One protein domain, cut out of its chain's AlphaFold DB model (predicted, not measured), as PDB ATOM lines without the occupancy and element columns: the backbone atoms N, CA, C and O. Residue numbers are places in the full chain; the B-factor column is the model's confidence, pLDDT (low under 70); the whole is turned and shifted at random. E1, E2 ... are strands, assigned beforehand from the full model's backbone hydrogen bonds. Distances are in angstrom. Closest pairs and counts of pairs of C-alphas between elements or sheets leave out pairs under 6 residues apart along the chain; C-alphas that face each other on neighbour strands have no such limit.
ATOM      1  N   ARG A 372     -30.654  21.217  22.997       52.38
ATOM      2  CA  ARG A 372     -29.591  21.146  24.000       52.38
ATOM      3  C   ARG A 372     -29.574  22.494  24.710       52.38
ATOM      4  O   ARG A 372     -29.569  23.523  24.037       52.38
ATOM      5  N   THR A 373     -29.643  22.479  26.041       59.50
ATOM      6  CA  THR A 373     -29.528  23.692  26.856       59.50
ATOM      7  C   THR A 373     -28.367  24.512  26.306       59.50
ATOM      8  O   THR A 373     -27.255  23.975  26.282       59.50
ATOM      9  N   PRO A 374     -28.609  25.749  25.829       74.06
ATOM     10  CA  PRO A 374     -27.554  26.529  25.217       74.06
ATOM     11  C   PRO A 374     -26.377  26.641  26.176       74.06
ATOM     12  O   PRO A 374     -26.565  26.969  27.354       74.06
ATOM     13  N   VAL A 375     -25.180  26.347  25.683       84.56
ATOM     14  CA  VAL A 375     -23.963  26.609  26.438       84.56
ATOM     15  C   VAL A 375     -23.781  28.115  26.451       84.56
ATOM     16  O   VAL A 375     -23.743  28.756  25.403       84.56
ATOM     17  N   ARG A 376     -23.729  28.684  27.651       91.75
ATOM     18  CA  ARG A 376     -23.455  30.105  27.829       91.75
ATOM     19  C   ARG A 376     -21.961  30.319  27.668       91.75
ATOM     20  O   ARG A 376     -21.191  29.653  28.357       91.75
ATOM     21  N   VAL A 377     -21.593  31.227  26.778       91.94
ATOM     22  CA  VAL A 377     -20.219  31.685  26.596       91.94
ATOM     23  C   VAL A 377     -20.142  33.127  27.073       91.94
ATOM     24  O   VAL A 377     -20.981  33.956  26.715       91.94
ATOM     25  N   THR A 378     -19.145  33.386  27.911       92.50
ATOM     26  CA  THR A 378     -18.727  34.712  28.387       92.50
ATOM     27  C   THR A 378     -17.224  34.835  28.151       92.50
ATOM     28  O   THR A 378     -16.562  33.821  27.919       92.50
ATOM     29  N   GLU A 379     -16.661  36.036  28.266       87.69
ATOM     30  CA  GLU A 379     -15.207  36.260  28.126       87.69
ATOM     31  C   GLU A 379     -14.375  35.373  29.074       87.69
ATOM     32  O   GLU A 379     -13.299  34.892  28.740       87.69
ATOM     33  N   SER A 380     -14.905  35.085  30.268       88.38
ATOM     34  CA  SER A 380     -14.228  34.258  31.281       88.38
ATOM     35  C   SER A 380     -14.576  32.767  31.218       88.38
ATOM     36  O   SER A 380     -14.082  31.982  32.032       88.38
ATOM     37  N   SER A 381     -15.452  32.365  30.297       91.19
ATOM     38  CA  SER A 381     -15.966  31.000  30.191       91.19
ATOM     39  C   SER A 381     -16.168  30.617  28.722       91.19
ATOM     40  O   SER A 381     -17.317  30.561  28.266       91.19
ATOM     41  N   PRO A 382     -15.079  30.330  27.983       92.81
ATOM     42  CA  PRO A 382     -15.179  29.837  26.617       92.81
ATOM     43  C   PRO A 382     -15.862  28.463  26.574       92.81
ATOM     44  O   PRO A 382     -15.838  27.688  27.538       92.81
ATOM     45  N   PHE A 383     -16.479  28.150  25.439       90.69
ATOM     46  CA  PHE A 383     -16.963  26.813  25.130       90.69
ATOM     47  C   PHE A 383     -15.876  26.061  24.377       90.69
ATOM     48  O   PHE A 383     -15.615  26.353  23.219       90.69
ATOM     49  N   GLU A 384     -15.284  25.063  25.022       92.12
ATOM     50  CA  GLU A 384     -14.296  24.186  24.405       92.12
ATOM     51  C   GLU A 384     -14.715  22.728  24.609       92.12
ATOM     52  O   GLU A 384     -14.995  22.289  25.731       92.12
ATOM     53  N   ILE A 385     -14.787  21.960  23.524       88.19
ATOM     54  CA  ILE A 385     -15.060  20.528  23.587       88.19
ATOM     55  C   ILE A 385     -14.299  19.776  22.498       88.19
ATOM     56  O   ILE A 385     -14.389  20.081  21.314       88.19
ATOM     57  N   THR A 386     -13.620  18.711  22.912       88.31
ATOM     58  CA  THR A 386     -13.107  17.676  22.012       88.31
ATOM     59  C   THR A 386     -13.935  16.419  22.213       88.31
ATOM     60  O   THR A 386     -14.047  15.907  23.329       88.31
ATOM     61  N   THR A 387     -14.535  15.911  21.141       85.19
ATOM     62  CA  THR A 387     -15.402  14.729  21.191       85.19
ATOM     63  C   THR A 387     -15.005  13.719  20.130       85.19
ATOM     64  O   THR A 387     -14.608  14.078  19.026       85.19
ATOM     65  N   SER A 388     -15.143  12.434  20.450       85.56
ATOM     66  CA  SER A 388     -14.996  11.375  19.456       85.56
ATOM     67  C   SER A 388     -16.309  11.189  18.705       85.56
ATOM     68  O   SER A 388     -17.352  10.999  19.331       85.56
ATOM     69  N   LEU A 389     -16.256  11.250  17.379       84.31
ATOM     70  CA  LEU A 389     -17.396  11.030  16.496       84.31
ATOM     71  C   LEU A 389     -17.208   9.715  15.745       84.31
ATOM     72  O   LEU A 389     -16.113   9.401  15.283       84.31
ATOM     73  N   ALA A 390     -18.282   8.936  15.628       83.75
ATOM     74  CA  ALA A 390     -18.291   7.807  14.705       83.75
ATOM     75  C   ALA A 390     -18.318   8.318  13.253       83.75
ATOM     76  O   ALA A 390     -18.774   9.429  12.989       83.75
ATOM     77  N   ALA A 391     -17.869   7.485  12.315       83.50
ATOM     78  CA  ALA A 391     -17.936   7.777  10.887       83.50
ATOM     79  C   ALA A 391     -19.358   8.177  10.474       83.50
ATOM     80  O   ALA A 391     -20.318   7.452  10.762       83.50
ATOM     81  N   TRP A 392     -19.501   9.319   9.804       83.06
ATOM     82  CA  TRP A 392     -20.788   9.868   9.374       83.06
ATOM     83  C   TRP A 392     -21.775  10.123  10.519       83.06
ATOM     84  O   TRP A 392     -22.990  10.102  10.318       83.06
ATOM     85  N   ALA A 393     -21.281  10.324  11.740       80.25
ATOM     86  CA  ALA A 393     -22.116  10.746  12.849       80.25
ATOM     87  C   ALA A 393     -22.220  12.274  12.884       80.25
ATOM     88  O   ALA A 393     -21.186  12.943  12.912       80.25
ATOM     89  N   PRO A 394     -23.433  12.849  12.945       66.00
ATOM     90  CA  PRO A 394     -23.585  14.269  13.207       66.00
ATOM     91  C   PRO A 394     -23.058  14.583  14.613       66.00
ATOM     92  O   PRO A 394     -23.678  14.233  15.623       66.00
ATOM     93  N   GLY A 395     -21.895  15.225  14.679       62.59
ATOM     94  CA  GLY A 395     -21.250  15.650  15.910       62.59
ATOM     95  C   GLY A 395     -21.867  16.890  16.528       62.59
ATOM     96  O   GLY A 395     -22.731  17.541  15.941       62.59
ATOM     97  N   GLY A 396     -21.440  17.139  17.769       57.69
ATOM     98  CA  GLY A 396     -21.983  18.095  18.732       57.69
ATOM     99  C   GLY A 396     -22.654  19.310  18.112       57.69
ATOM    100  O   GLY A 396     -21.984  20.245  17.708       57.69
ATOM    101  N   LEU A 397     -23.987  19.302  18.112       60.91
ATOM    102  CA  LEU A 397     -24.774  20.503  17.900       60.91
ATOM    103  C   LEU A 397     -24.640  21.355  19.169       60.91
ATOM    104  O   LEU A 397     -25.380  21.169  20.136       60.91
ATOM    105  N   GLY A 398     -23.613  22.194  19.222       66.50
ATOM    106  CA  GLY A 398     -23.451  23.168  20.289       66.50
ATOM    107  C   GLY A 398     -24.315  24.373  19.961       66.50
ATOM    108  O   GLY A 398     -23.926  25.173  19.115       66.50
ATOM    109  N   GLN A 399     -25.485  24.499  20.596       77.88
ATOM    110  CA  GLN A 399     -26.143  25.801  20.646       77.88
ATOM    111  C   GLN A 399     -25.377  26.631  21.669       77.88
ATOM    112  O   GLN A 399     -25.416  26.345  22.865       77.88
ATOM    113  N   VAL A 400     -24.643  27.619  21.185       87.12
ATOM    114  CA  VAL A 400     -23.910  28.574  22.000       87.12
ATOM    115  C   VAL A 400     -24.745  29.836  22.115       87.12
ATOM    116  O   VAL A 400     -25.321  30.308  21.135       87.12
ATOM    117  N   ARG A 401     -24.827  30.374  23.328       90.81
ATOM    118  CA  ARG A 401     -25.426  31.675  23.593       90.81
ATOM    119  C   ARG A 401     -24.394  32.586  24.235       90.81
ATOM    120  O   ARG A 401     -23.838  32.232  25.272       90.81
ATOM    121  N   PHE A 402     -24.204  33.758  23.656       91.56
ATOM    122  CA  PHE A 402     -23.342  34.802  24.200       91.56
ATOM    123  C   PHE A 402     -24.120  35.631  25.227       91.56
ATOM    124  O   PHE A 402     -25.287  35.961  24.995       91.56
ATOM    125  N   GLU A 403     -23.519  35.912  26.386       89.94
ATOM    126  CA  GLU A 403     -24.125  36.815  27.386       89.94
ATOM    127  C   GLU A 403     -23.694  38.275  27.201       89.94
ATOM    128  O   GLU A 403     -24.430  39.177  27.601       89.94
ATOM    129  N   ASP A 404     -22.552  38.480  26.547       88.12
ATOM    130  CA  ASP A 404     -21.929  39.776  26.312       88.12
ATOM    131  C   ASP A 404     -21.839  40.059  24.804       88.12
ATOM    132  O   ASP A 404     -21.867  39.145  23.979       88.12
ATOM    133  N   GLU A 405     -21.757  41.336  24.431       88.31
ATOM    134  CA  GLU A 405     -21.505  41.759  23.051       88.31
ATOM    135  C   GLU A 405     -19.997  41.843  22.809       88.31
ATOM    136  O   GLU A 405     -19.283  42.442  23.608       88.31
ATOM    137  N   GLY A 406     -19.500  41.353  21.676       88.50
ATOM    138  CA  GLY A 406     -18.070  41.435  21.396       88.50
ATOM    139  C   GLY A 406     -17.647  40.766  20.100       88.50
ATOM    140  O   GLY A 406     -18.440  40.619  19.157       88.50
ATOM    141  N   LEU A 407     -16.375  40.380  20.072       88.81
ATOM    142  CA  LEU A 407     -15.821  39.496  19.061       88.81
ATOM    143  C   LEU A 407     -15.994  38.056  19.518       88.81
ATOM    144  O   LEU A 407     -15.649  37.699  20.638       88.81
ATOM    145  N   VAL A 408     -16.536  37.237  18.630       91.69
ATOM    146  CA  VAL A 408     -16.659  35.800  18.831       91.69
ATOM    147  C   VAL A 408     -15.633  35.125  17.947       91.69
ATOM    148  O   VAL A 408     -15.709  35.249  16.725       91.69
ATOM    149  N   HIS A 409     -14.717  34.381  18.547       91.69
ATOM    150  CA  HIS A 409     -13.792  33.511  17.839       91.69
ATOM    151  C   HIS A 409     -14.356  32.088  17.823       91.69
ATOM    152  O   HIS A 409     -14.765  31.553  18.852       91.69
ATOM    153  N   VAL A 410     -14.463  31.508  16.626       92.50
ATOM    154  CA  VAL A 410     -15.018  30.174  16.394       92.50
ATOM    155  C   VAL A 410     -13.978  29.326  15.680       92.50
ATOM    156  O   VAL A 410     -13.668  29.587  14.514       92.50
ATOM    157  N   VAL A 411     -13.522  28.275  16.356       91.88
ATOM    158  CA  VAL A 411     -12.663  27.235  15.794       91.88
ATOM    159  C   VAL A 411     -13.425  25.912  15.749       91.88
ATOM    160  O   VAL A 411     -14.024  25.477  16.734       91.88
ATOM    161  N   VAL A 412     -13.415  25.265  14.589       90.75
ATOM    162  CA  VAL A 412     -13.947  23.919  14.377       90.75
ATOM    163  C   VAL A 412     -12.912  23.111  13.617       90.75
ATOM    164  O   VAL A 412     -12.591  23.433  12.476       90.75
ATOM    165  N   GLU A 413     -12.429  22.036  14.221       91.62
ATOM    166  CA  GLU A 413     -11.620  21.026  13.546       91.62
ATOM    167  C   GLU A 413     -12.487  19.787  13.343       91.62
ATOM    168  O   GLU A 413     -12.776  19.066  14.301       91.62
ATOM    169  N   ALA A 414     -12.952  19.577  12.112       89.69
ATOM    170  CA  ALA A 414     -13.696  18.384  11.715       89.69
ATOM    171  C   ALA A 414     -13.579  18.151  10.202       89.69
ATOM    172  O   ALA A 414     -13.369  19.103   9.451       89.69
ATOM    173  N   ASP A 415     -13.791  16.929   9.707       87.62
ATOM    174  CA  ASP A 415     -13.779  16.684   8.249       87.62
ATOM    175  C   ASP A 415     -14.781  17.585   7.500       87.62
ATOM    176  O   ASP A 415     -14.488  18.127   6.428       87.62
ATOM    177  N   ALA A 416     -15.964  17.779   8.084       87.56
ATOM    178  CA  ALA A 416     -17.024  18.632   7.567       87.56
ATOM    179  C   ALA A 416     -17.879  19.214   8.698       87.56
ATOM    180  O   ALA A 416     -17.903  18.683   9.803       87.56
ATOM    181  N   GLY A 417     -18.656  20.263   8.431       85.00
ATOM    182  CA  GLY A 417     -19.568  20.816   9.434       85.00
ATOM    183  C   GLY A 417     -20.230  22.117   9.011       85.00
ATOM    184  O   GLY A 417     -20.224  22.486   7.832       85.00
ATOM    185  N   SER A 418     -20.781  22.834   9.984       84.00
ATOM    186  CA  SER A 418     -21.318  24.175   9.766       84.00
ATOM    187  C   SER A 418     -21.250  25.041  11.016       84.00
ATOM    188  O   SER A 418     -21.550  24.575  12.114       84.00
ATOM    189  N   VAL A 419     -20.963  26.321  10.810       86.88
ATOM    190  CA  VAL A 419     -21.113  27.399  11.794       86.88
ATOM    191  C   VAL A 419     -22.252  28.292  11.326       86.88
ATOM    192  O   VAL A 419     -22.300  28.673  10.162       86.88
ATOM    193  N   GLU A 420     -23.201  28.612  12.191       85.06
ATOM    194  CA  GLU A 420     -24.392  29.352  11.795       85.06
ATOM    195  C   GLU A 420     -24.882  30.254  12.923       85.06
ATOM    196  O   GLU A 420     -25.214  29.787  14.007       85.06
ATOM    197  N   PHE A 421     -24.969  31.553  12.658       86.06
ATOM    198  CA  PHE A 421     -25.617  32.487  13.570       86.06
ATOM    199  C   PHE A 421     -27.118  32.544  13.298       86.06
ATOM    200  O   PHE A 421     -27.576  32.456  12.152       86.06
ATOM    201  N   GLU A 422     -27.906  32.720  14.357       80.88
ATOM    202  CA  GLU A 422     -29.353  32.845  14.237       80.88
ATOM    203  C   GLU A 422     -29.729  33.975  13.267       80.88
ATOM    204  O   GLU A 422     -29.245  35.103  13.380       80.88
ATOM    205  N   GLY A 423     -30.609  33.658  12.312       72.75
ATOM    206  CA  GLY A 423     -31.088  34.602  11.301       72.75
ATOM    207  C   GLY A 423     -30.145  34.810  10.114       72.75
ATOM    208  O   GLY A 423     -30.485  35.582   9.219       72.75
ATOM    209  N   GLN A 424     -29.005  34.116  10.067       79.75
ATOM    210  CA  GLN A 424     -27.998  34.287   9.020       79.75
ATOM    211  C   GLN A 424     -27.827  33.049   8.131       79.75
ATOM    212  O   GLN A 424     -28.424  31.994   8.384       79.75
ATOM    213  N   GLU A 425     -27.043  33.202   7.058       75.94
ATOM    214  CA  GLU A 425     -26.552  32.076   6.265       75.94
ATOM    215  C   GLU A 425     -25.500  31.283   7.052       75.94
ATOM    216  O   GLU A 425     -24.808  31.818   7.916       75.94
ATOM    217  N   HIS A 426     -25.396  29.990   6.756       79.31
ATOM    218  CA  HIS A 426     -24.413  29.120   7.390       79.31
ATOM    219  C   HIS A 426     -23.059  29.234   6.687       79.31
ATOM    220  O   HIS A 426     -22.976  29.364   5.464       79.31
ATOM    221  N   PHE A 427     -22.001  29.092   7.469       83.69
ATOM    222  CA  PHE A 427     -20.629  28.959   7.018       83.69
ATOM    223  C   PHE A 427     -20.273  27.468   6.985       83.69
ATOM    224  O   PHE A 427     -20.284  26.822   8.037       83.69
ATOM    225  N   PRO A 428     -19.997  26.881   5.808       83.25
ATOM    226  CA  PRO A 428     -19.581  25.489   5.732       83.25
ATOM    227  C   PRO A 428     -18.187  25.313   6.351       83.25
ATOM    228  O   PRO A 428     -17.288  26.121   6.115       83.25
ATOM    229  N   VAL A 429     -18.016  24.236   7.112       84.00
ATOM    230  CA  VAL A 429     -16.722  23.786   7.643       84.00
ATOM    231  C   VAL A 429     -16.202  22.660   6.754       84.00
ATOM    232  O   VAL A 429     -16.960  21.770   6.356       84.00
ATOM    233  N   THR A 430     -14.918  22.704   6.411       85.69
ATOM    234  CA  THR A 430     -14.215  21.648   5.669       85.69
ATOM    235  C   THR A 430     -12.783  21.580   6.192       85.69
ATOM    236  O   THR A 430     -11.965  22.432   5.850       85.69
ATOM    237  N   GLY A 431     -12.490  20.601   7.047       88.12
ATOM    238  CA  GLY A 431     -11.248  20.567   7.819       88.12
ATOM    239  C   GLY A 431     -11.246  21.604   8.949       88.12
ATOM    240  O   GLY A 431     -12.165  21.661   9.761       88.12
ATOM    241  N   LEU A 432     -10.206  22.440   8.996       89.38
ATOM    242  CA  LEU A 432     -10.096  23.529   9.969       89.38
ATOM    243  C   LEU A 432     -10.937  24.732   9.526       89.38
ATOM    244  O   LEU A 432     -10.713  25.316   8.464       89.38
ATOM    245  N   PHE A 433     -11.868  25.131  10.378       88.94
ATOM    246  CA  PHE A 433     -12.540  26.418  10.334       88.94
ATOM    247  C   PHE A 433     -12.066  27.248  11.518       88.94
ATOM    248  O   PHE A 433     -12.189  26.806  12.648       88.94
ATOM    249  N   ASP A 434     -11.553  28.441  11.257       88.81
ATOM    250  CA  ASP A 434     -11.062  29.384  12.264       88.81
ATOM    251  C   ASP A 434     -11.464  30.781  11.783       88.81
ATOM    252  O   ASP A 434     -10.979  31.255  10.747       88.81
ATOM    253  N   ARG A 435     -12.460  31.384  12.447       88.25
ATOM    254  CA  ARG A 435     -12.988  32.705  12.081       88.25
ATOM    255  C   ARG A 435     -13.468  33.505  13.279       88.25
ATOM    256  O   ARG A 435     -14.030  32.964  14.227       88.25
ATOM    257  N   ARG A 436     -13.357  34.828  13.147       88.44
ATOM    258  CA  ARG A 436     -13.965  35.810  14.050       88.44
ATOM    259  C   ARG A 436     -15.241  36.408  13.474       88.44
ATOM    260  O   ARG A 436     -15.338  36.654  12.270       88.44
ATOM    261  N   PHE A 437     -16.180  36.693  14.362       90.56
ATOM    262  CA  PHE A 437     -17.466  37.317  14.082       90.56
ATOM    263  C   PHE A 437     -17.705  38.468  15.040       90.56
ATOM    264  O   PHE A 437     -17.253  38.434  16.179       90.56
ATOM    265  N   CYS A 438     -18.465  39.466  14.606       90.06
ATOM    266  CA  CYS A 438     -18.885  40.539  15.493       90.06
ATOM    267  C   CYS A 438     -20.354  40.408  15.870       90.06
ATOM    268  O   CYS A 438     -21.222  40.510  15.005       90.06
ATOM    269  N   ILE A 439     -20.652  40.270  17.159       90.62
ATOM    270  CA  ILE A 439     -22.037  40.186  17.646       90.62
ATOM    271  C   ILE A 439     -22.566  41.513  18.217       90.62
ATOM    272  O   ILE A 439     -23.703  41.571  18.676       90.62
ATOM    273  N   ARG A 440     -21.778  42.598  18.161       86.44
ATOM    274  CA  ARG A 440     -22.197  43.934  18.615       86.44
ATOM    275  C   ARG A 440     -23.278  44.539  17.699       86.44
ATOM    276  O   ARG A 440     -23.127  44.512  16.474       86.44
ATOM    277  N   PRO A 441     -24.322  45.190  18.241       80.25
ATOM    278  CA  PRO A 441     -25.261  45.990  17.465       80.25
ATOM    279  C   PRO A 441     -24.545  47.092  16.671       80.25
ATOM    280  O   PRO A 441     -23.852  47.936  17.232       80.25
ATOM    281  N   GLY A 442     -24.736  47.106  15.351       75.00
ATOM    282  CA  GLY A 442     -24.051  48.044  14.446       75.00
ATOM    283  C   GLY A 442     -22.714  47.535  13.898       75.00
ATOM    284  O   GLY A 442     -22.143  48.188  13.028       75.00
ATOM    285  N   GLY A 443     -22.275  46.356  14.341       78.00
ATOM    286  CA  GLY A 443     -21.068  45.689  13.877       78.00
ATOM    287  C   GLY A 443     -19.779  46.212  14.491       78.00
ATOM    288  O   GLY A 443     -19.748  47.199  15.224       78.00
ATOM    289  N   CYS A 444     -18.702  45.501  14.188       76.31
ATOM    290  CA  CYS A 444     -17.347  45.840  14.591       76.31
ATOM    291  C   CYS A 444     -16.706  46.388  13.328       76.31
ATOM    292  O   CYS A 444     -16.106  45.648  12.548       76.31
ATOM    293  N   SER A 445     -16.970  47.666  13.053       68.19
ATOM    294  CA  SER A 445     -16.281  48.384  11.993       68.19
ATOM    295  C   SER A 445     -15.031  49.034  12.557       68.19
ATOM    296  O   SER A 445     -14.999  49.519  13.689       68.19
ATOM    297  N   CYS A 446     -13.993  49.029  11.743       67.62
ATOM    298  CA  CYS A 446     -12.718  49.638  12.055       67.62
ATOM    299  C   CYS A 446     -12.834  51.037  11.463       67.62
ATOM    300  O   CYS A 446     -12.936  51.177  10.253       67.62
ATOM    301  N   GLY A 447     -13.030  52.046  12.313       54.50
ATOM    302  CA  GLY A 447     -13.078  53.455  11.906       54.50
ATOM    303  C   GLY A 447     -13.958  53.808  10.702       54.50
ATOM    304  O   GLY A 447     -13.458  54.277   9.696       54.50
ATOM    305  N   ALA A 448     -15.274  53.639  10.816       43.53
ATOM    306  CA  ALA A 448     -16.323  54.508  10.248       43.53
ATOM    307  C   ALA A 448     -16.209  55.150   8.827       43.53
ATOM    308  O   ALA A 448     -16.881  56.161   8.603       43.53
ATOM    309  N   GLU A 449     -15.504  54.586   7.841       50.53
ATOM    310  CA  GLU A 449     -15.710  54.946   6.423       50.53
ATOM    311  C   GLU A 449     -16.403  53.813   5.638       50.53
ATOM    312  O   GLU A 449     -16.054  52.638   5.734       50.53
ATOM    313  N   GLU A 450     -17.444  54.169   4.870       50.84
ATOM    314  CA  GLU A 450     -18.187  53.255   3.988       50.84
ATOM    315  C   GLU A 450     -17.237  52.631   2.945       50.84
ATOM    316  O   GLU A 450     -16.930  53.258   1.931       50.84
ATOM    317  N   GLY A 451     -16.791  51.387   3.157       54.06
ATOM    318  CA  GLY A 451     -16.043  50.644   2.137       54.06
ATOM    319  C   GLY A 451     -15.057  49.585   2.630       54.06
ATOM    320  O   GLY A 451     -14.654  48.758   1.814       54.06
ATOM    321  N   GLU A 452     -14.682  49.573   3.911       54.81
ATOM    322  CA  GLU A 452     -13.835  48.510   4.471       54.81
ATOM    323  C   GLU A 452     -14.661  47.291   4.905       54.81
ATOM    324  O   GLU A 452     -15.806  47.410   5.354       54.81
ATOM    325  N   GLU A 453     -14.097  46.098   4.703       58.66
ATOM    326  CA  GLU A 453     -14.780  44.818   4.894       58.66
ATOM    327  C   GLU A 453     -14.949  44.552   6.397       58.66
ATOM    328  O   GLU A 453     -14.056  44.038   7.069       58.66
ATOM    329  N   ALA A 454     -16.088  44.983   6.946       68.31
ATOM    330  CA  ALA A 454     -16.458  44.715   8.329       68.31
ATOM    331  C   ALA A 454     -16.394  43.208   8.612       68.31
ATOM    332  O   ALA A 454     -16.742  42.393   7.751       68.31
ATOM    333  N   LEU A 455     -15.998  42.844   9.838       76.94
ATOM    334  CA  LEU A 455     -16.075  41.451  10.267       76.94
ATOM    335  C   LEU A 455     -17.490  40.917  10.020       76.94
ATOM    336  O   LEU A 455     -18.460  41.658  10.229       76.94
ATOM    337  N   PRO A 456     -17.630  39.645   9.598       83.69
ATOM    338  CA  PRO A 456     -18.939  39.049   9.422       83.69
ATOM    339  C   PRO A 456     -19.760  39.247  10.697       83.69
ATOM    340  O   PRO A 456     -19.320  38.923  11.804       83.69
ATOM    341  N   MET A 457     -20.942  39.837  10.540       86.00
ATOM    342  CA  MET A 457     -21.868  40.013  11.650       86.00
ATOM    343  C   MET A 457     -22.245  38.639  12.188       86.00
ATOM    344  O   MET A 457     -22.550  37.754  11.406       86.00
ATOM    345  N   GLY A 458     -22.282  38.467  13.500       85.81
ATOM    346  CA  GLY A 458     -22.912  37.336  14.167       85.81
ATOM    347  C   GLY A 458     -24.225  37.755  14.836       85.81
ATOM    348  O   GLY A 458     -24.791  38.812  14.547       85.81
ATOM    349  N   SER A 459     -24.719  36.915  15.735       87.31
ATOM    350  CA  SER A 459     -25.854  37.182  16.621       87.31
ATOM    351  C   SER A 459     -25.608  36.539  17.990       87.31
ATOM    352  O   SER A 459     -24.638  35.806  18.169       87.31
ATOM    353  N   GLU A 460     -26.484  36.801  18.963       87.69
ATOM    354  CA  GLU A 460     -26.374  36.250  20.326       87.69
ATOM    355  C   GLU A 460     -26.410  34.715  20.380       87.69
ATOM    356  O   GLU A 460     -25.974  34.126  21.368       87.69
ATOM    357  N   ASN A 461     -26.948  34.063  19.346       85.88
ATOM    358  CA  ASN A 461     -27.083  32.617  19.286       85.88
ATOM    359  C   ASN A 461     -26.278  32.079  18.104       85.88
ATOM    360  O   ASN A 461     -26.539  32.415  16.947       85.88
ATOM    361  N   LEU A 462     -25.329  31.202  18.412       87.12
ATOM    362  CA  LEU A 462     -24.507  30.495  17.446       87.12
ATOM    363  C   LEU A 462     -24.824  29.005  17.494       87.12
ATOM    364  O   LEU A 462     -25.041  28.419  18.553       87.12
ATOM    365  N   LEU A 463     -24.800  28.388  16.325       83.75
ATOM    366  CA  LEU A 463     -24.881  26.959  16.161       83.75
ATOM    367  C   LEU A 463     -23.627  26.438  15.481       83.75
ATOM    368  O   LEU A 463     -23.296  26.843  14.370       83.75
ATOM    369  N   VAL A 464     -22.939  25.530  16.162       86.00
ATOM    370  CA  VAL A 464     -21.722  24.895  15.658       86.00
ATOM    371  C   VAL A 464     -21.963  23.400  15.535       86.00
ATOM    372  O   VAL A 464     -22.536  22.789  16.437       86.00
ATOM    373  N   THR A 465     -21.560  22.823  14.403       84.94
ATOM    374  CA  THR A 465     -21.667  21.390  14.117       84.94
ATOM    375  C   THR A 465     -20.423  20.893  13.387       84.94
ATOM    376  O   THR A 465     -19.786  21.646  12.649       84.94
ATOM    377  N   GLY A 466     -20.100  19.612  13.565       85.56
ATOM    378  CA  GLY A 466     -18.993  18.941  12.884       85.56
ATOM    379  C   GLY A 466     -19.302  17.463  12.663       85.56
ATOM    380  O   GLY A 466     -20.106  16.891  13.394       85.56
ATOM    381  N   ILE A 467     -18.707  16.853  11.646       85.56
ATOM    382  CA  ILE A 467     -18.839  15.442  11.282       85.56
ATOM    383  C   ILE A 467     -17.474  14.923  10.864       85.56
ATOM    384  O   ILE A 467     -16.798  15.561  10.063       85.56
ATOM    385  N   GLU A 468     -17.142  13.729  11.347       87.75
ATOM    386  CA  GLU A 468     -15.989  12.954  10.898       87.75
ATOM    387  C   GLU A 468     -16.437  11.941   9.847       87.75
ATOM    388  O   GLU A 468     -17.363  11.153  10.076       87.75
ATOM    389  N   ARG A 469     -15.782  11.938   8.691       88.06
ATOM    390  CA  ARG A 469     -16.055  11.022   7.585       88.06
ATOM    391  C   ARG A 469     -15.677   9.596   7.961       88.06
ATOM    392  O   ARG A 469     -16.514   8.702   7.880       88.06
ATOM    393  N   ASP A 470     -14.454   9.408   8.446       86.44
ATOM    394  CA  ASP A 470     -13.912   8.092   8.818       86.44
ATOM    395  C   ASP A 470     -14.058   7.786  10.320       86.44
ATOM    396  O   ASP A 470     -13.683   6.715  10.803       86.44
ATOM    397  N   GLY A 471     -14.668   8.712  11.060       86.75
ATOM    398  CA  GLY A 471     -14.660   8.716  12.514       86.75
ATOM    399  C   GLY A 471     -13.332   9.246  13.047       86.75
ATOM    400  O   GLY A 471     -12.275   9.070  12.446       86.75
ATOM    401  N   GLY A 472     -13.373   9.908  14.194       89.31
ATOM    402  CA  GLY A 472     -12.221  10.677  14.642       89.31
ATOM    403  C   GLY A 472     -12.525  11.539  15.849       89.31
ATOM    404  O   GLY A 472     -13.523  11.334  16.544       89.31
ATOM    405  N   GLN A 473     -11.630  12.484  16.116       90.75
ATOM    406  CA  GLN A 473     -11.873  13.545  17.082       90.75
ATOM    407  C   GLN A 473     -12.278  14.800  16.325       90.75
ATOM    408  O   GLN A 473     -11.554  15.221  15.435       90.75
ATOM    409  N   ALA A 474     -13.395  15.395  16.731       89.12
ATOM    410  CA  ALA A 474     -13.744  16.750  16.349       89.12
ATOM    411  C   ALA A 474     -13.479  17.683  17.534       89.12
ATOM    412  O   ALA A 474     -13.811  17.342  18.680       89.12
ATOM    413  N   HIS A 475     -12.895  18.842  17.253       91.00
ATOM    414  CA  HIS A 475     -12.624  19.887  18.233       91.00
ATOM    415  C   HIS A 475     -13.459  21.128  17.922       91.00
ATOM    416  O   HIS A 475     -13.589  21.531  16.768       91.00
ATOM    417  N   PHE A 476     -14.046  21.713  18.958       90.50
ATOM    418  CA  PHE A 476     -14.864  22.911  18.870       90.50
ATOM    419  C   PHE A 476     -14.423  23.877  19.962       90.50
ATOM    420  O   PHE A 476     -14.468  23.517  21.139       90.50
ATOM    421  N   LEU A 477     -14.065  25.094  19.574       93.06
ATOM    422  CA  LEU A 477     -13.788  26.206  20.472       93.06
ATOM    423  C   LEU A 477     -14.642  27.400  20.039       93.06
ATOM    424  O   LEU A 477     -14.677  27.776  18.869       93.06
ATOM    425  N   VAL A 478     -15.364  27.976  20.992       93.75
ATOM    426  CA  VAL A 478     -16.092  29.229  20.832       93.75
ATOM    427  C   VAL A 478     -15.794  30.101  22.036       93.75
ATOM    428  O   VAL A 478     -16.169  29.764  23.160       93.75
ATOM    429  N   GLU A 479     -15.167  31.241  21.801       94.00
ATOM    430  CA  GLU A 479     -14.787  32.180  22.851       94.00
ATOM    431  C   GLU A 479     -15.230  33.603  22.517       94.00
ATOM    432  O   GLU A 479     -15.372  33.977  21.352       94.00
ATOM    433  N   LEU A 480     -15.506  34.368  23.573       91.50
ATOM    434  CA  LEU A 480     -15.680  35.812  23.494       91.50
ATOM    435  C   LEU A 480     -14.337  36.451  23.818       91.50
ATOM    436  O   LEU A 480     -13.780  36.198  24.884       91.50
ATOM    437  N   GLU A 481     -13.831  37.260  22.899       85.38
ATOM    438  CA  GLU A 481     -12.589  38.002  23.084       85.38
ATOM    439  C   GLU A 481     -12.904  39.397  23.637       85.38
ATOM    440  O   GLU A 481     -13.794  40.086  23.120       85.38
ATOM    441  N   GLU A 482     -12.163  39.818  24.670       74.38
ATOM    442  CA  GLU A 482     -12.222  41.191  25.181       74.38
ATOM    443  C   GLU A 482     -11.849  42.174  24.058       74.38
ATOM    444  O   GLU A 482     -10.850  42.018  23.356       74.38
TER     445      GLU A 482
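AT A GLANCE: This is residues 372 to 482 of the 649 residues of an uncharacterized protein of Actinobacteria bacterium (UniProt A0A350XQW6). One twisted sheet is folded over on itself into two layers partly face to face: E2, E7, the first part of E4 and the last part of E5 make one, and E1, E3, E6, the last part of E4 and the first part of E5 the other. The sharply bent hairpin of E4 and E5 joins the layers, and residues 447 to 452 of the long loop after E5 stick out at the end away from the bends. The 111 printed residues hold seven named strands, E1 to E7 in chain order, and no named helix: all strand. The sheet is branched and mixed, with E1 and E3 parallel and the other neighbour pairs antiparallel. It is compact, with a radius of gyration of the C-alphas of 14.3 A, yet elongated, spanning 47 by 28 by 22 A.

HOW THE PARTS SIT: E1, residues 375 to 377, and E3, residues 398 to 402, are parallel neighbours at 38 degrees, with N 375 and O 399 2.8 A apart. E2, residues 383 to 389, and E7, residues 472 to 481, are antiparallel at 170 degrees, with N 385 and O 476 at 2.9 A. The closest C-alphas of E1 and E2 are those of Val 377 and Phe 383, 6.0 A apart. E3 and E6, residues 461 to 468, are antiparallel at 152 degrees, with N 400 and O 462 at 2.8 A. E4, residues 407 to 421, bends by 155 degrees at residue 416, and E5, residues 426 to 438, by 145 degrees at residue 431. They form an antiparallel hairpin, with N 410 and O 435 at 2.8 A and N 419 and O 427 at 2.9 A. On the other side of E4 from E5 are two antiparallel neighbours: E7 beside residues 407 to 414, with N 411 and O 477 at 2.8 A, and E6 beside residues 414 to 421, with N 420 and O 463 at 2.8 A. E1, E2 and E5 are edge strands; E2 and E5 are apart.

IN THESE COORDINATES: E1 begins at C-alpha 375, (-23.963, 26.609, 26.438). First to last C-alpha, E2 measures 18.0 A, E3 12.3 A, E6 24.1 A and E7 28.6 A. The bent E4 and E5 measure 13.2 A and 15.1 A; C-alpha 416 of E4 is at (-17.024, 18.632, 7.567). E7 ends at C-alpha 481, (-12.589, 38.002, 23.084).

THE WHOLE: The two C-alphas farthest apart, those of Ala 390 and Glu 449, are 47.9 A apart. The printed part has no cut. The link from E5 to E6, residues 439 to 460, is long. Mean pLDDT of the printed part is 82.3, with residues 372 to 373, 394 to 398 and 445 to 454 under 70.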